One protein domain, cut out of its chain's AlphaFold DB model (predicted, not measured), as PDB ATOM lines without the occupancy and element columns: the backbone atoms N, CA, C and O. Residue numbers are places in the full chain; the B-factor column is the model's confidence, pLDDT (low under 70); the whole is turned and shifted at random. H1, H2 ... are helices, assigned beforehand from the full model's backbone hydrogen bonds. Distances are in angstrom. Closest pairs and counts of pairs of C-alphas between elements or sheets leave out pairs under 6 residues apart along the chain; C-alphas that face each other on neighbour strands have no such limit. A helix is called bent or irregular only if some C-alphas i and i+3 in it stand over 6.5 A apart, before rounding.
ATOM      1  N   ASP A 124      24.216  35.032 -38.983       52.56
ATOM      2  CA  ASP A 124      25.457  34.261 -38.780       52.56
ATOM      3  C   ASP A 124      26.647  34.682 -39.671       52.56
ATOM      4  O   ASP A 124      27.819  34.520 -39.319       52.56
ATOM      5  N   GLY A 125      26.376  35.202 -40.873       55.75
ATOM      6  CA  GLY A 125      27.426  35.562 -41.833       55.75
ATOM      7  C   GLY A 125      28.032  36.938 -41.574       55.75
ATOM      8  O   GLY A 125      29.216  37.150 -41.823       55.75
ATOM      9  N   ALA A 126      27.225  37.865 -41.051       60.97
ATOM     10  CA  ALA A 126      27.598  39.267 -40.906       60.97
ATOM     11  C   ALA A 126      28.542  39.518 -39.726       60.97
ATOM     12  O   ALA A 126      29.292  40.490 -39.747       60.97
ATOM     13  N   LEU A 127      28.503  38.677 -38.686       61.22
ATOM     14  CA  LEU A 127      29.469  38.759 -37.593       61.22
ATOM     15  C   LEU A 127      30.808  38.140 -38.001       61.22
ATOM     16  O   LEU A 127      31.848  38.741 -37.756       61.22
ATOM     17  N   ARG A 128      30.791  36.986 -38.679       61.09
ATOM     18  CA  ARG A 128      32.016  36.338 -39.172       61.09
ATOM     19  C   ARG A 128      32.744  37.185 -40.214       61.09
ATOM     20  O   ARG A 128      33.956  37.327 -40.119       61.09
ATOM     21  N   SER A 129      32.021  37.780 -41.165       64.12
ATOM     22  CA  SER A 129      32.629  38.684 -42.151       64.12
ATOM     23  C   SER A 129      33.181  39.953 -41.501       64.12
ATOM     24  O   SER A 129      34.224  40.434 -41.909       64.12
ATOM     25  N   PHE A 130      32.510  40.463 -40.465       61.97
ATOM     26  CA  PHE A 130      32.945  41.651 -39.734       61.97
ATOM     27  C   PHE A 130      34.187  41.397 -38.866       61.97
ATOM     28  O   PHE A 130      35.079  42.234 -38.818       61.97
ATOM     29  N   LEU A 131      34.276  40.232 -38.213       61.50
ATOM     30  CA  LEU A 131      35.479  39.817 -37.484       61.50
ATOM     31  C   LEU A 131      36.688  39.657 -38.417       61.50
ATOM     32  O   LEU A 131      37.801  39.969 -38.014       61.50
ATOM     33  N   ALA A 132      36.462  39.216 -39.657       60.47
ATOM     34  CA  ALA A 132      37.512  39.050 -40.661       60.47
ATOM     35  C   ALA A 132      38.015  40.374 -41.277       60.47
ATOM     36  O   ALA A 132      39.051  40.372 -41.931       60.47
ATOM     37  N   GLU A 133      37.297  41.488 -41.092       60.78
ATOM     38  CA  GLU A 133      37.595  42.801 -41.700       60.78
ATOM     39  C   GLU A 133      38.211  43.800 -40.692       60.78
ATOM     40  O   GLU A 133      38.443  44.965 -41.007       60.78
ATOM     41  N   MET A 134      38.470  43.370 -39.452       55.66
ATOM     42  CA  MET A 134      39.033  44.219 -38.398       55.66
ATOM     43  C   MET A 134      40.571  44.323 -38.487       55.66
ATOM     44  O   MET A 134      41.219  43.355 -38.875       55.66
ATOM     45  N   PRO A 135      41.183  45.461 -38.083       51.84
ATOM     46  CA  PRO A 135      42.634  45.655 -38.131       51.84
ATOM     47  C   PRO A 135      43.382  44.638 -37.257       51.84
ATOM     48  O   PRO A 135      42.866  44.205 -36.227       51.84
ATOM     49  N   ASP A 136      44.612  44.314 -37.664       48.19
ATOM     50  CA  ASP A 136      45.440  43.150 -37.292       48.19
ATOM     51  C   ASP A 136      45.427  42.742 -35.797       48.19
ATOM     52  O   ASP A 136      45.382  41.566 -35.459       48.19
ATOM     53  N   ALA A 137      45.300  43.689 -34.859       46.12
ATOM     54  CA  ALA A 137      45.189  43.398 -33.419       46.12
ATOM     55  C   ALA A 137      43.866  42.720 -32.974       46.12
ATOM     56  O   ALA A 137      43.748  42.247 -31.838       46.12
ATOM     57  N   ALA A 138      42.843  42.700 -33.831       48.97
ATOM     58  CA  ALA A 138      41.600  41.949 -33.649       48.97
ATOM     59  C   ALA A 138      41.559  40.646 -34.471       48.97
ATOM     60  O   ALA A 138      40.677  39.823 -34.222       48.97
ATOM     61  N   SER A 139      42.510  40.463 -35.395       54.00
ATOM     62  CA  SER A 139      42.608  39.344 -36.344       54.00
ATOM     63  C   SER A 139      42.896  38.001 -35.654       54.00
ATOM     64  O   SER A 139      42.363  36.962 -36.042       54.00
ATOM     65  N   ASP A 140      43.644  38.015 -34.546       63.34
ATOM     66  CA  ASP A 140      44.085  36.782 -33.871       63.34
ATOM     67  C   ASP A 140      43.012  36.100 -33.008       63.34
ATOM     68  O   ASP A 140      43.169  34.947 -32.592       63.34
ATOM     69  N   TRP A 141      41.909  36.785 -32.685       83.69
ATOM     70  CA  TRP A 141      40.863  36.186 -31.860       83.69
ATOM     71  C   TRP A 141      39.822  35.478 -32.723       83.69
ATOM     72  O   TRP A 141      38.938  36.108 -33.297       83.69
ATOM     73  N   GLN A 142      39.893  34.148 -32.749       81.56
ATOM     74  CA  GLN A 142      38.919  33.294 -33.428       81.56
ATOM     75  C   GLN A 142      37.920  32.706 -32.415       81.56
ATOM     76  O   GLN A 142      38.196  31.671 -31.803       81.56
ATOM     77  N   PRO A 143      36.767  33.360 -32.173       83.50
ATOM     78  CA  PRO A 143      35.767  32.848 -31.246       83.50
ATOM     79  C   PRO A 143      35.102  31.569 -31.768       83.50
ATOM     80  O   PRO A 143      34.795  31.436 -32.953       83.50
ATOM     81  N   ASN A 144      34.791  30.657 -30.845       87.25
ATOM     82  CA  ASN A 144      33.990  29.469 -31.135       87.25
ATOM     83  C   ASN A 144      32.595  29.853 -31.658       87.25
ATOM     84  O   ASN A 144      32.057  30.910 -31.326       87.25
ATOM     85  N   GLU A 145      31.958  28.950 -32.405       88.75
ATOM     86  CA  GLU A 145      30.632  29.175 -33.003       88.75
ATOM     87  C   GLU A 145      29.564  29.590 -31.977       88.75
ATOM     88  O   GLU A 145      28.739  30.464 -32.242       88.75
ATOM     89  N   GLU A 146      29.615  29.039 -30.762       90.62
ATOM     90  CA  GLU A 146      28.682  29.422 -29.704       90.62
ATOM     91  C   GLU A 146      28.880  30.872 -29.227       90.62
ATOM     92  O   GLU A 146      27.900  31.580 -28.977       90.62
ATOM     93  N   VAL A 147      30.134  31.334 -29.149       90.31
ATOM     94  CA  VAL A 147      30.476  32.719 -28.791       90.31
ATOM     95  C   VAL A 147      29.970  33.675 -29.871       90.31
ATOM     96  O   VAL A 147      29.355  34.687 -29.541       90.31
ATOM     97  N   VAL A 148      30.152  33.322 -31.147       90.62
ATOM     98  CA  VAL A 148      29.635  34.077 -32.304       90.62
ATOM     99  C   VAL A 148      28.111  34.215 -32.217       90.62
ATOM    100  O   VAL A 148      27.587  35.328 -32.214       90.62
ATOM    101  N   ARG A 149      27.391  33.111 -31.996       92.25
ATOM    102  CA  ARG A 149      25.927  33.127 -31.849       92.25
ATOM    103  C   ARG A 149      25.455  34.026 -30.701       92.25
ATOM    104  O   ARG A 149      24.468  34.749 -30.829       92.25
ATOM    105  N   LYS A 150      26.129  33.993 -29.545       92.31
ATOM    106  CA  LYS A 150      25.777  34.852 -28.398       92.31
ATOM    107  C   LYS A 150      26.116  36.325 -28.654       92.31
ATOM    108  O   LYS A 150      25.357  37.195 -28.228       92.31
ATOM    109  N   LEU A 151      27.205  36.607 -29.370       92.12
ATOM    110  CA  LEU A 151      27.563  37.959 -29.804       92.12
ATOM    111  C   LEU A 151      26.509  38.548 -30.747       92.12
ATOM    112  O   LEU A 151      26.203  39.732 -30.646       92.12
ATOM    113  N   GLU A 152      25.902  37.739 -31.612       91.25
ATOM    114  CA  GLU A 152      24.806  38.182 -32.484       91.25
ATOM    115  C   GLU A 152      23.537  38.534 -31.715       91.25
ATOM    116  O   GLU A 152      22.894  39.541 -32.018       91.25
ATOM    117  N   VAL A 153      23.204  37.762 -30.677       93.56
ATOM    118  CA  VAL A 153      22.099  38.101 -29.766       93.56
ATOM    119  C   VAL A 153      22.370  39.442 -29.083       93.56
ATOM    120  O   VAL A 153      21.490  40.300 -29.044       93.56
ATOM    121  N   LEU A 154      23.596  39.658 -28.594       93.31
ATOM    122  CA  LEU A 154      23.995  40.936 -28.007       93.31
ATOM    123  C   LEU A 154      23.910  42.080 -29.030       93.31
ATOM    124  O   LEU A 154      23.362  43.131 -28.714       93.31
ATOM    125  N   ARG A 155      24.396  41.880 -30.260       90.81
ATOM    126  CA  ARG A 155      24.342  42.887 -31.332       90.81
ATOM    127  C   ARG A 155      22.905  43.257 -31.694       90.81
ATOM    128  O   ARG A 155      22.605  44.435 -31.856       90.81
ATOM    129  N   THR A 156      22.025  42.263 -31.776       92.00
ATOM    130  CA  THR A 156      20.595  42.465 -32.049       92.00
ATOM    131  C   THR A 156      19.946  43.270 -30.926       92.00
ATOM    132  O   THR A 156      19.308  44.280 -31.197       92.00
ATOM    133  N   ALA A 157      20.209  42.916 -29.663       91.25
ATOM    134  CA  ALA A 157      19.698  43.659 -28.511       91.25
ATOM    135  C   ALA A 157      20.207  45.114 -28.463       91.25
ATOM    136  O   ALA A 157      19.472  46.024 -28.082       91.25
ATOM    137  N   VAL A 158      21.461  45.356 -28.867       91.19
ATOM    138  CA  VAL A 158      22.020  46.713 -28.992       91.19
ATOM    139  C   VAL A 158      21.319  47.495 -30.100       91.19
ATOM    140  O   VAL A 158      21.012  48.670 -29.908       91.19
ATOM    141  N   GLN A 159      21.047  46.857 -31.240       89.19
ATOM    142  CA  GLN A 159      20.357  47.492 -32.357       89.19
ATOM    143  C   GLN A 159      18.907  47.847 -31.998       89.19
ATOM    144  O   GLN A 159      18.501  48.985 -32.207       89.19
ATOM    145  N   GLU A 160      18.158  46.926 -31.389       89.62
ATOM    146  CA  GLU A 160      16.791  47.178 -30.907       89.62
ATOM    147  C   GLU A 160      16.750  48.334 -29.895       89.62
ATOM    148  O   GLU A 160      15.862  49.192 -29.922       89.62
ATOM    149  N   LEU A 161      17.749  48.407 -29.012       87.75
ATOM    150  CA  LEU A 161      17.869  49.528 -28.090       87.75
ATOM    151  C   LEU A 161      18.150  50.844 -28.828       87.75
ATOM    152  O   LEU A 161      17.516  51.847 -28.521       87.75
ATOM    153  N   ALA A 162      19.058  50.839 -29.805       86.69
ATOM    154  CA  ALA A 162      19.393  52.021 -30.598       86.69
ATOM    155  C   ALA A 162      18.215  52.522 -31.456       86.69
ATOM    156  O   ALA A 162      18.103  53.723 -31.704       86.69
ATOM    157  N   GLU A 163      17.332  51.619 -31.893       87.25
ATOM    158  CA  GLU A 163      16.102  51.948 -32.627       87.25
ATOM    159  C   GLU A 163      15.049  52.620 -31.729       87.25
ATOM    160  O   GLU A 163      14.281  53.460 -32.197       87.25
ATOM    161  N   THR A 164      15.025  52.288 -30.434       82.94
ATOM    162  CA  THR A 164      14.061  52.848 -29.471       82.94
ATOM    163  C   THR A 164      14.547  54.133 -28.806       82.94
ATOM    164  O   THR A 164      13.743  55.030 -28.542       82.94
ATOM    165  N   ALA A 165      15.847  54.251 -28.537       79.19
ATOM    166  CA  ALA A 165      16.455  55.436 -27.943       79.19
ATOM    167  C   ALA A 165      17.953  55.538 -28.285       79.19
ATOM    168  O   ALA A 165      18.621  54.526 -28.487       79.19
ATOM    169  N   PRO A 166      18.539  56.751 -28.273       81.62
ATOM    170  CA  PRO A 166      19.987  56.903 -28.361       81.62
ATOM    171  C   PRO A 166      20.691  56.101 -27.261       81.62
ATOM    172  O   PRO A 166      20.276  56.151 -26.099       81.62
ATOM    173  N   ILE A 167      21.776  55.399 -27.613       79.06
ATOM    174  CA  ILE A 167      22.524  54.587 -26.647       79.06
ATOM    175  C   ILE A 167      23.037  55.502 -25.518       79.06
ATOM    176  O   ILE A 167      23.780  56.455 -25.781       79.06
ATOM    177  N   PRO A 168      22.649  55.248 -24.256       80.00
ATOM    178  CA  PRO A 168      23.025  56.106 -23.144       80.00
ATOM    179  C   PRO A 168      24.523  56.017 -22.836       80.00
ATOM    180  O   PRO A 168      25.174  54.998 -23.053       80.00
ATOM    181  N   LYS A 169      25.072  57.067 -22.210       80.94
ATOM    182  CA  LYS A 169      26.454  57.064 -21.681       80.94
ATOM    183  C   LYS A 169      26.683  56.005 -20.593       80.94
ATOM    184  O   LYS A 169      27.824  55.681 -20.278       80.94
ATOM    185  N   VAL A 170      25.607  55.504 -19.993       82.19
ATOM    186  CA  VAL A 170      25.611  54.470 -18.955       82.19
ATOM    187  C   VAL A 170      25.186  53.151 -19.582       82.19
ATOM    188  O   VAL A 170      24.240  53.150 -20.359       82.19
ATOM    189  N   PHE A 171      25.834  52.044 -19.217       86.25
ATOM    190  CA  PHE A 171      25.480  50.724 -19.726       86.25
ATOM    191  C   PHE A 171      23.997  50.386 -19.453       86.25
ATOM    192  O   PHE A 171      23.572  50.413 -18.294       86.25
ATOM    193  N   PRO A 172      23.201  50.051 -20.482       86.69
ATOM    194  CA  PRO A 172      21.806  49.661 -20.335       86.69
ATOM    195  C   PRO A 172      21.671  48.295 -19.663       86.69
ATOM    196  O   PRO A 172      22.263  47.314 -20.107       86.69
ATOM    197  N   ARG A 173      20.802  48.194 -18.652       85.69
ATOM    198  CA  ARG A 173      20.539  46.925 -17.947       85.69
ATOM    199  C   ARG A 173      19.906  45.845 -18.823       85.69
ATOM    200  O   ARG A 173      20.090  44.666 -18.547       85.69
ATOM    201  N   SER A 174      19.186  46.221 -19.880       87.62
ATOM    202  CA  SER A 174      18.646  45.264 -20.860       87.62
ATOM    203  C   SER A 174      19.747  44.462 -21.561       87.62
ATOM    204  O   SER A 174      19.507  43.335 -21.982       87.62
ATOM    205  N   LEU A 175      20.960  45.018 -21.642       90.75
ATOM    206  CA  LEU A 175      22.121  44.375 -22.247       90.75
ATOM    207  C   LEU A 175      22.953  43.564 -21.246       90.75
ATOM    208  O   LEU A 175      23.867  42.864 -21.675       90.75
ATOM    209  N   ASP A 176      22.651  43.620 -19.942       91.62
ATOM    210  CA  ASP A 176      23.421  42.905 -18.915       91.62
ATOM    211  C   ASP A 176      23.401  41.389 -19.163       91.62
ATOM    212  O   ASP A 176      24.445  40.742 -19.123       91.62
ATOM    213  N   GLU A 177      22.229  40.822 -19.464       93.81
ATOM    214  CA  GLU A 177      22.081  39.377 -19.666       93.81
ATOM    215  C   GLU A 177      22.692  38.892 -20.998       93.81
ATOM    216  O   GLU A 177      23.492  37.950 -20.969       93.81
ATOM    217  N   PRO A 178      22.438  39.543 -22.155       93.12
ATOM    218  CA  PRO A 178      23.138  39.214 -23.397       93.12
ATOM    219  C   PRO A 178      24.662  39.357 -23.296       93.12
ATOM    220  O   PRO A 178      25.387  38.482 -23.772       93.12
ATOM    221  N   LEU A 179      25.166  40.415 -22.644       94.69
ATOM    222  CA  LEU A 179      26.607  40.616 -22.459       94.69
ATOM    223  C   LEU A 179      27.204  39.521 -21.574       94.69
ATOM    224  O   LEU A 179      28.263  38.979 -21.895       94.69
ATOM    225  N   ARG A 180      26.529  39.173 -20.474       95.00
ATOM    226  CA  ARG A 180      27.020  38.147 -19.554       95.00
ATOM    227  C   ARG A 180      27.047  36.760 -20.190       95.00
ATOM    228  O   ARG A 180      27.986  36.006 -19.944       95.00
ATOM    229  N   ALA A 181      26.071  36.445 -21.040       93.69
ATOM    230  CA  ALA A 181      26.032  35.180 -21.764       93.69
ATOM    231  C   ALA A 181      27.252  34.986 -22.681       93.69
ATOM    232  O   ALA A 181      27.761  33.872 -22.780       93.69
ATOM    233  N   VAL A 182      27.736  36.056 -23.322       94.12
ATOM    234  CA  VAL A 182      28.985  36.022 -24.101       94.12
ATOM    235  C   VAL A 182      30.197  35.966 -23.172       94.12
ATOM    236  O   VAL A 182      31.052  35.101 -23.336       94.12
ATOM    237  N   ASP A 183      30.263  36.866 -22.185       94.06
ATOM    238  CA  ASP A 183      31.404  36.993 -21.269       94.06
ATOM    239  C   ASP A 183      31.743  35.671 -20.583       94.06
ATOM    240  O   ASP A 183      32.907  35.289 -20.525       94.06
ATOM    241  N   LYS A 184      30.721  34.942 -20.122       93.69
ATOM    242  CA  LYS A 184      30.897  33.643 -19.477       93.69
ATOM    243  C   LYS A 184      31.612  32.646 -20.391       93.69
ATOM    244  O   LYS A 184      32.596  32.054 -19.966       93.69
ATOM    245  N   LEU A 185      31.180  32.523 -21.648       92.25
ATOM    246  CA  LEU A 185      31.796  31.606 -22.612       92.25
ATOM    247  C   LEU A 185      33.234  32.005 -22.951       92.25
ATOM    248  O   LEU A 185      34.105  31.145 -23.040       92.25
ATOM    249  N   VAL A 186      33.499  33.303 -23.121       91.12
ATOM    250  CA  VAL A 186      34.850  33.792 -23.442       91.12
ATOM    251  C   VAL A 186      35.813  33.558 -22.280       91.12
ATOM    252  O   VAL A 186      36.941  33.120 -22.494       91.12
ATOM    253  N   VAL A 187      35.368  33.827 -21.053       91.19
ATOM    254  CA  VAL A 187      36.168  33.609 -19.844       91.19
ATOM    255  C   VAL A 187      36.397  32.115 -19.605       91.19
ATOM    256  O   VAL A 187      37.515  31.725 -19.290       91.19
ATOM    257  N   GLU A 188      35.383  31.268 -19.781       90.44
ATOM    258  CA  GLU A 188      35.507  29.812 -19.604       90.44
ATOM    259  C   GLU A 188      36.383  29.150 -20.678       90.44
ATOM    260  O   GLU A 188      37.056  28.164 -20.385       90.44
ATOM    261  N   ALA A 189      36.427  29.702 -21.893       87.56
ATOM    262  CA  ALA A 189      37.271  29.193 -22.974       87.56
ATOM    263  C   ALA A 189      38.772  29.472 -22.767       87.56
ATOM    264  O   ALA A 189      39.606  28.782 -23.353       87.56
ATOM    265  N   HIS A 190      39.139  30.471 -21.956       85.69
ATOM    266  CA  HIS A 190      40.539  30.828 -21.727       85.69
ATOM    267  C   HIS A 190      41.118  30.065 -20.518       85.69
ATOM    268  O   HIS A 190      40.547  30.162 -19.429       85.69
ATOM    269  N   PRO A 191      42.296  29.411 -20.620       84.19
ATOM    270  CA  PRO A 191      42.893  28.645 -19.513       84.19
ATOM    271  C   PRO A 191      43.026  29.441 -18.204       84.19
ATOM    272  O   PRO A 191      42.708  28.951 -17.124       84.19
ATOM    273  N   ASN A 192      43.420  30.713 -18.316       85.50
ATOM    274  CA  ASN A 192      43.583  31.625 -17.174       85.50
ATOM    275  C   ASN A 192      42.313  32.404 -16.790       85.50
ATOM    276  O   ASN A 192      42.394  33.335 -15.990       85.50
ATOM    277  N   LYS A 193      41.148  32.092 -17.375       85.88
ATOM    278  CA  LYS A 193      39.902  32.859 -17.190       85.88
ATOM    279  C   LYS A 193      40.041  34.348 -17.525       85.88
ATOM    280  O   LYS A 193      39.483  35.222 -16.860       85.88
ATOM    281  N   TRP A 194      40.828  34.657 -18.554       86.31
ATOM    282  CA  TRP A 194      41.062  36.027 -18.996       86.31
ATOM    283  C   TRP A 194      40.133  36.415 -20.136       86.31
ATOM    284  O   TRP A 194      39.699  35.594 -20.938       86.31
ATOM    285  N   ARG A 195      39.853  37.715 -20.215       89.62
ATOM    286  CA  ARG A 195      39.128  38.314 -21.334       89.62
ATOM    287  C   ARG A 195      40.147  38.708 -22.398       89.62
ATOM    288  O   ARG A 195      40.988  39.570 -22.145       89.62
ATOM    289  N   VAL A 196      40.072  38.066 -23.560       88.12
ATOM    290  CA  VAL A 196      41.022  38.246 -24.669       88.12
ATOM    291  C   VAL A 196      40.931  39.669 -25.240       88.12
ATOM    292  O   VAL A 196      39.857  40.272 -25.259       88.12
ATOM    293  N   THR A 197      42.042  40.229 -25.728       87.62
ATOM    294  CA  THR A 197      42.063  41.582 -26.317       87.62
ATOM    295  C   THR A 197      41.125  41.710 -27.521       87.62
ATOM    296  O   THR A 197      40.359  42.676 -27.573       87.62
ATOM    297  N   GLY A 198      41.096  40.714 -28.414       87.44
ATOM    298  CA  GLY A 198      40.193  40.700 -29.572       87.44
ATOM    299  C   GLY A 198      38.704  40.689 -29.200       87.44
ATOM    300  O   GLY A 198      37.887  41.280 -29.908       87.44
ATOM    301  N   TYR A 199      38.340  40.145 -28.031       91.50
ATOM    302  CA  TYR A 199      36.967  40.224 -27.526       91.50
ATOM    303  C   TYR A 199      36.550  41.665 -27.233       91.50
ATOM    304  O   TYR A 199      35.489  42.111 -27.669       91.50
ATOM    305  N   PHE A 200      37.408  42.432 -26.560       90.25
ATOM    306  CA  PHE A 200      37.134  43.846 -26.316       90.25
ATOM    307  C   PHE A 200      37.122  44.666 -27.603       90.25
ATOM    308  O   PHE A 200      36.265  45.535 -27.736       90.25
ATOM    309  N   ALA A 201      38.034  44.388 -28.541       88.81
ATOM    310  CA  ALA A 201      38.030  45.040 -29.849       88.81
ATOM    311  C   ALA A 201      36.685  44.816 -30.557       88.81
ATOM    312  O   ALA A 201      36.047  45.776 -30.977       88.81
ATOM    313  N   THR A 202      36.196  43.573 -30.563       90.00
ATOM    314  CA  THR A 202      34.890  43.215 -31.128       90.00
ATOM    315  C   THR A 202      33.749  43.969 -30.445       90.00
ATOM    316  O   THR A 202      32.932  44.578 -31.128       90.00
ATOM    317  N   LEU A 203      33.686  43.981 -29.109       91.62
ATOM    318  CA  LEU A 203      32.618  44.675 -28.375       91.62
ATOM    319  C   LEU A 203      32.583  46.182 -28.665       91.62
ATOM    320  O   LEU A 203      31.509  46.744 -28.863       91.62
ATOM    321  N   MET A 204      33.745  46.838 -28.705       90.56
ATOM    322  CA  MET A 204      33.845  48.292 -28.899       90.56
ATOM    323  C   MET A 204      33.401  48.761 -30.290       90.56
ATOM    324  O   MET A 204      33.187  49.952 -30.490       90.56
ATOM    325  N   THR A 205      33.233  47.854 -31.251       88.56
ATOM    326  CA  THR A 205      32.794  48.218 -32.607       88.56
ATOM    327  C   THR A 205      31.316  48.577 -32.693       88.56
ATOM    328  O   THR A 205      30.917  49.357 -33.554       88.56
ATOM    329  N   PHE A 206      30.494  48.012 -31.808       87.94
ATOM    330  CA  PHE A 206      29.048  48.236 -31.787       87.94
ATOM    331  C   PHE A 206      28.547  48.771 -30.440       87.94
ATOM    332  O   PHE A 206      27.403  49.208 -30.346       87.94
ATOM    333  N   LEU A 207      29.387  48.771 -29.400       90.56
ATOM    334  CA  LEU A 207      29.104  49.411 -28.119       90.56
ATOM    335  C   LEU A 207      29.925  50.700 -27.974       90.56
ATOM    336  O   LEU A 207      31.153  50.631 -27.975       90.56
ATOM    337  N   PRO A 208      29.289  51.862 -27.742       89.12
ATOM    338  CA  PRO A 208      29.980  53.140 -27.574       89.12
ATOM    339  C   PRO A 208      30.563  53.297 -26.155       89.12
ATOM    340  O   PRO A 208      30.342  54.301 -25.477       89.12
ATOM    341  N   TYR A 209      31.294  52.286 -25.676       90.69
ATOM    342  CA  TYR A 209      31.918  52.256 -24.354       90.69
ATOM    343  C   TYR A 209      33.398  51.911 -24.453       90.69
ATOM    344  O   TYR A 209      33.812  51.094 -25.269       90.69
ATOM    345  N   THR A 210      34.207  52.486 -23.565       90.75
ATOM    346  CA  THR A 210      35.639  52.177 -23.509       90.75
ATOM    347  C   THR A 210      35.886  50.755 -22.998       90.75
ATOM    348  O   THR A 210      35.118  50.231 -22.184       90.75
TER     349      THR A 210
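Overview. This is residues 124 to 210 of the 410 residues of the protein "HUN domain-containing protein" of Phytophthora parasitica (strain INRA-310) (UniProt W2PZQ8). Two long helices, H2 and H3, lie side by side and run opposite ways as a hairpin; the short H1 crosses the earlier part of H2, on the side away from H3, and the short H4 lies loosely alongside the hairpin. The long link of residues 132 to 144 makes a wide loop from H1 to H2. You are reading 87 printed residues with four named helices, in the order H1, H2, H3, H4 along the chain, and no named strand; the class is all helix, with 53 residues in the helices. The whole is compact, with a radius of gyration of the C-alphas of 12.8 A, and its outline is rounded, spanning 36 by 26 by 24 A.

Arrangement. Begin with H1, residues 124 to 131, and look from there to H2, residues 145 to 164. They touch, and their closest C-alphas, those of Leu 127 and Glu 152, are 6.9 A apart. Their lines stand about perpendicular, at 89 degrees, and H2 touches H1 with residues 148 to 152 alone. Next take H3, residues 173 to 189, which touches H2 with 17 pairs of C-alphas within 8 A. The closest are those of Leu 154 and Pro 178, 5.0 A apart. The two stand at a shallow tilt of 16 degrees and run opposite ways, a helical hairpin. H1 and H3 are apart. Last comes H4, residues 197 to 204, which touches no helix. H2 and H4 are near each other, with 5 pairs of C-alphas within 10 A. H3 and H4 are close but not clearly touching, the closest C-alphas being those of Val 186 and Tyr 199, 7.9 A apart; they run opposite ways at a shallow tilt of 15 degrees. H1 and H4 are also close but not clearly touching, with the C-alphas of Leu 131 and Thr 202 closest at 7.2 A; they run opposite ways at a steep tilt of 67 degrees, only just short of about perpendicular. In the backbones of H2 and H4 every O i to N i+4 pair is within hydrogen-bond range, against 3 of 4 in H1 and 10 of 13 in H3.

Along the chain. Find C-alpha 124 at (25.457, 34.261, -38.780), where H1 begins; it runs to Leu 131. H1 is neither bent nor irregular, but only just: C-alphas 124 and 127 are 6.1 A apart. Go on to C-alpha 145 at (30.632, 29.175, -33.003), where H2 begins; with 20 residues it is the longest helix, and it reaches Thr 164 after 29.1 A. H3 runs from Arg 173 to Ala 189, 24.9 A from first to last C-alpha. It is only just irregular, with C-alphas 174 and 177 at 6.9 A, and has a kink of 30 degrees near residue 180. H4 runs from Thr 197 to Met 204, and ends at C-alpha 204, (33.845, 48.292, -28.899).

Size, cuts and confidence. Look for the two C-alphas farthest apart at Thr 164 and Pro 191, 38.9 A from each other. The first and last printed C-alphas, of Asp 124 and Thr 210, are 25.6 A apart. The printed part has no cut. The link from H1 to H2, 13 residues, is long, and its C-alphas lie 10 to 17 A from the mean of the C-alphas. The links from H2 to H3, 8 residues, and from H3 to H4, 7 residues, are short. Read the B-factor column for the model's confidence: the mean pLDDT of the printed part is 82.6, and the residues under 70 are 124 to 140, which take in H1 with its mean of 60.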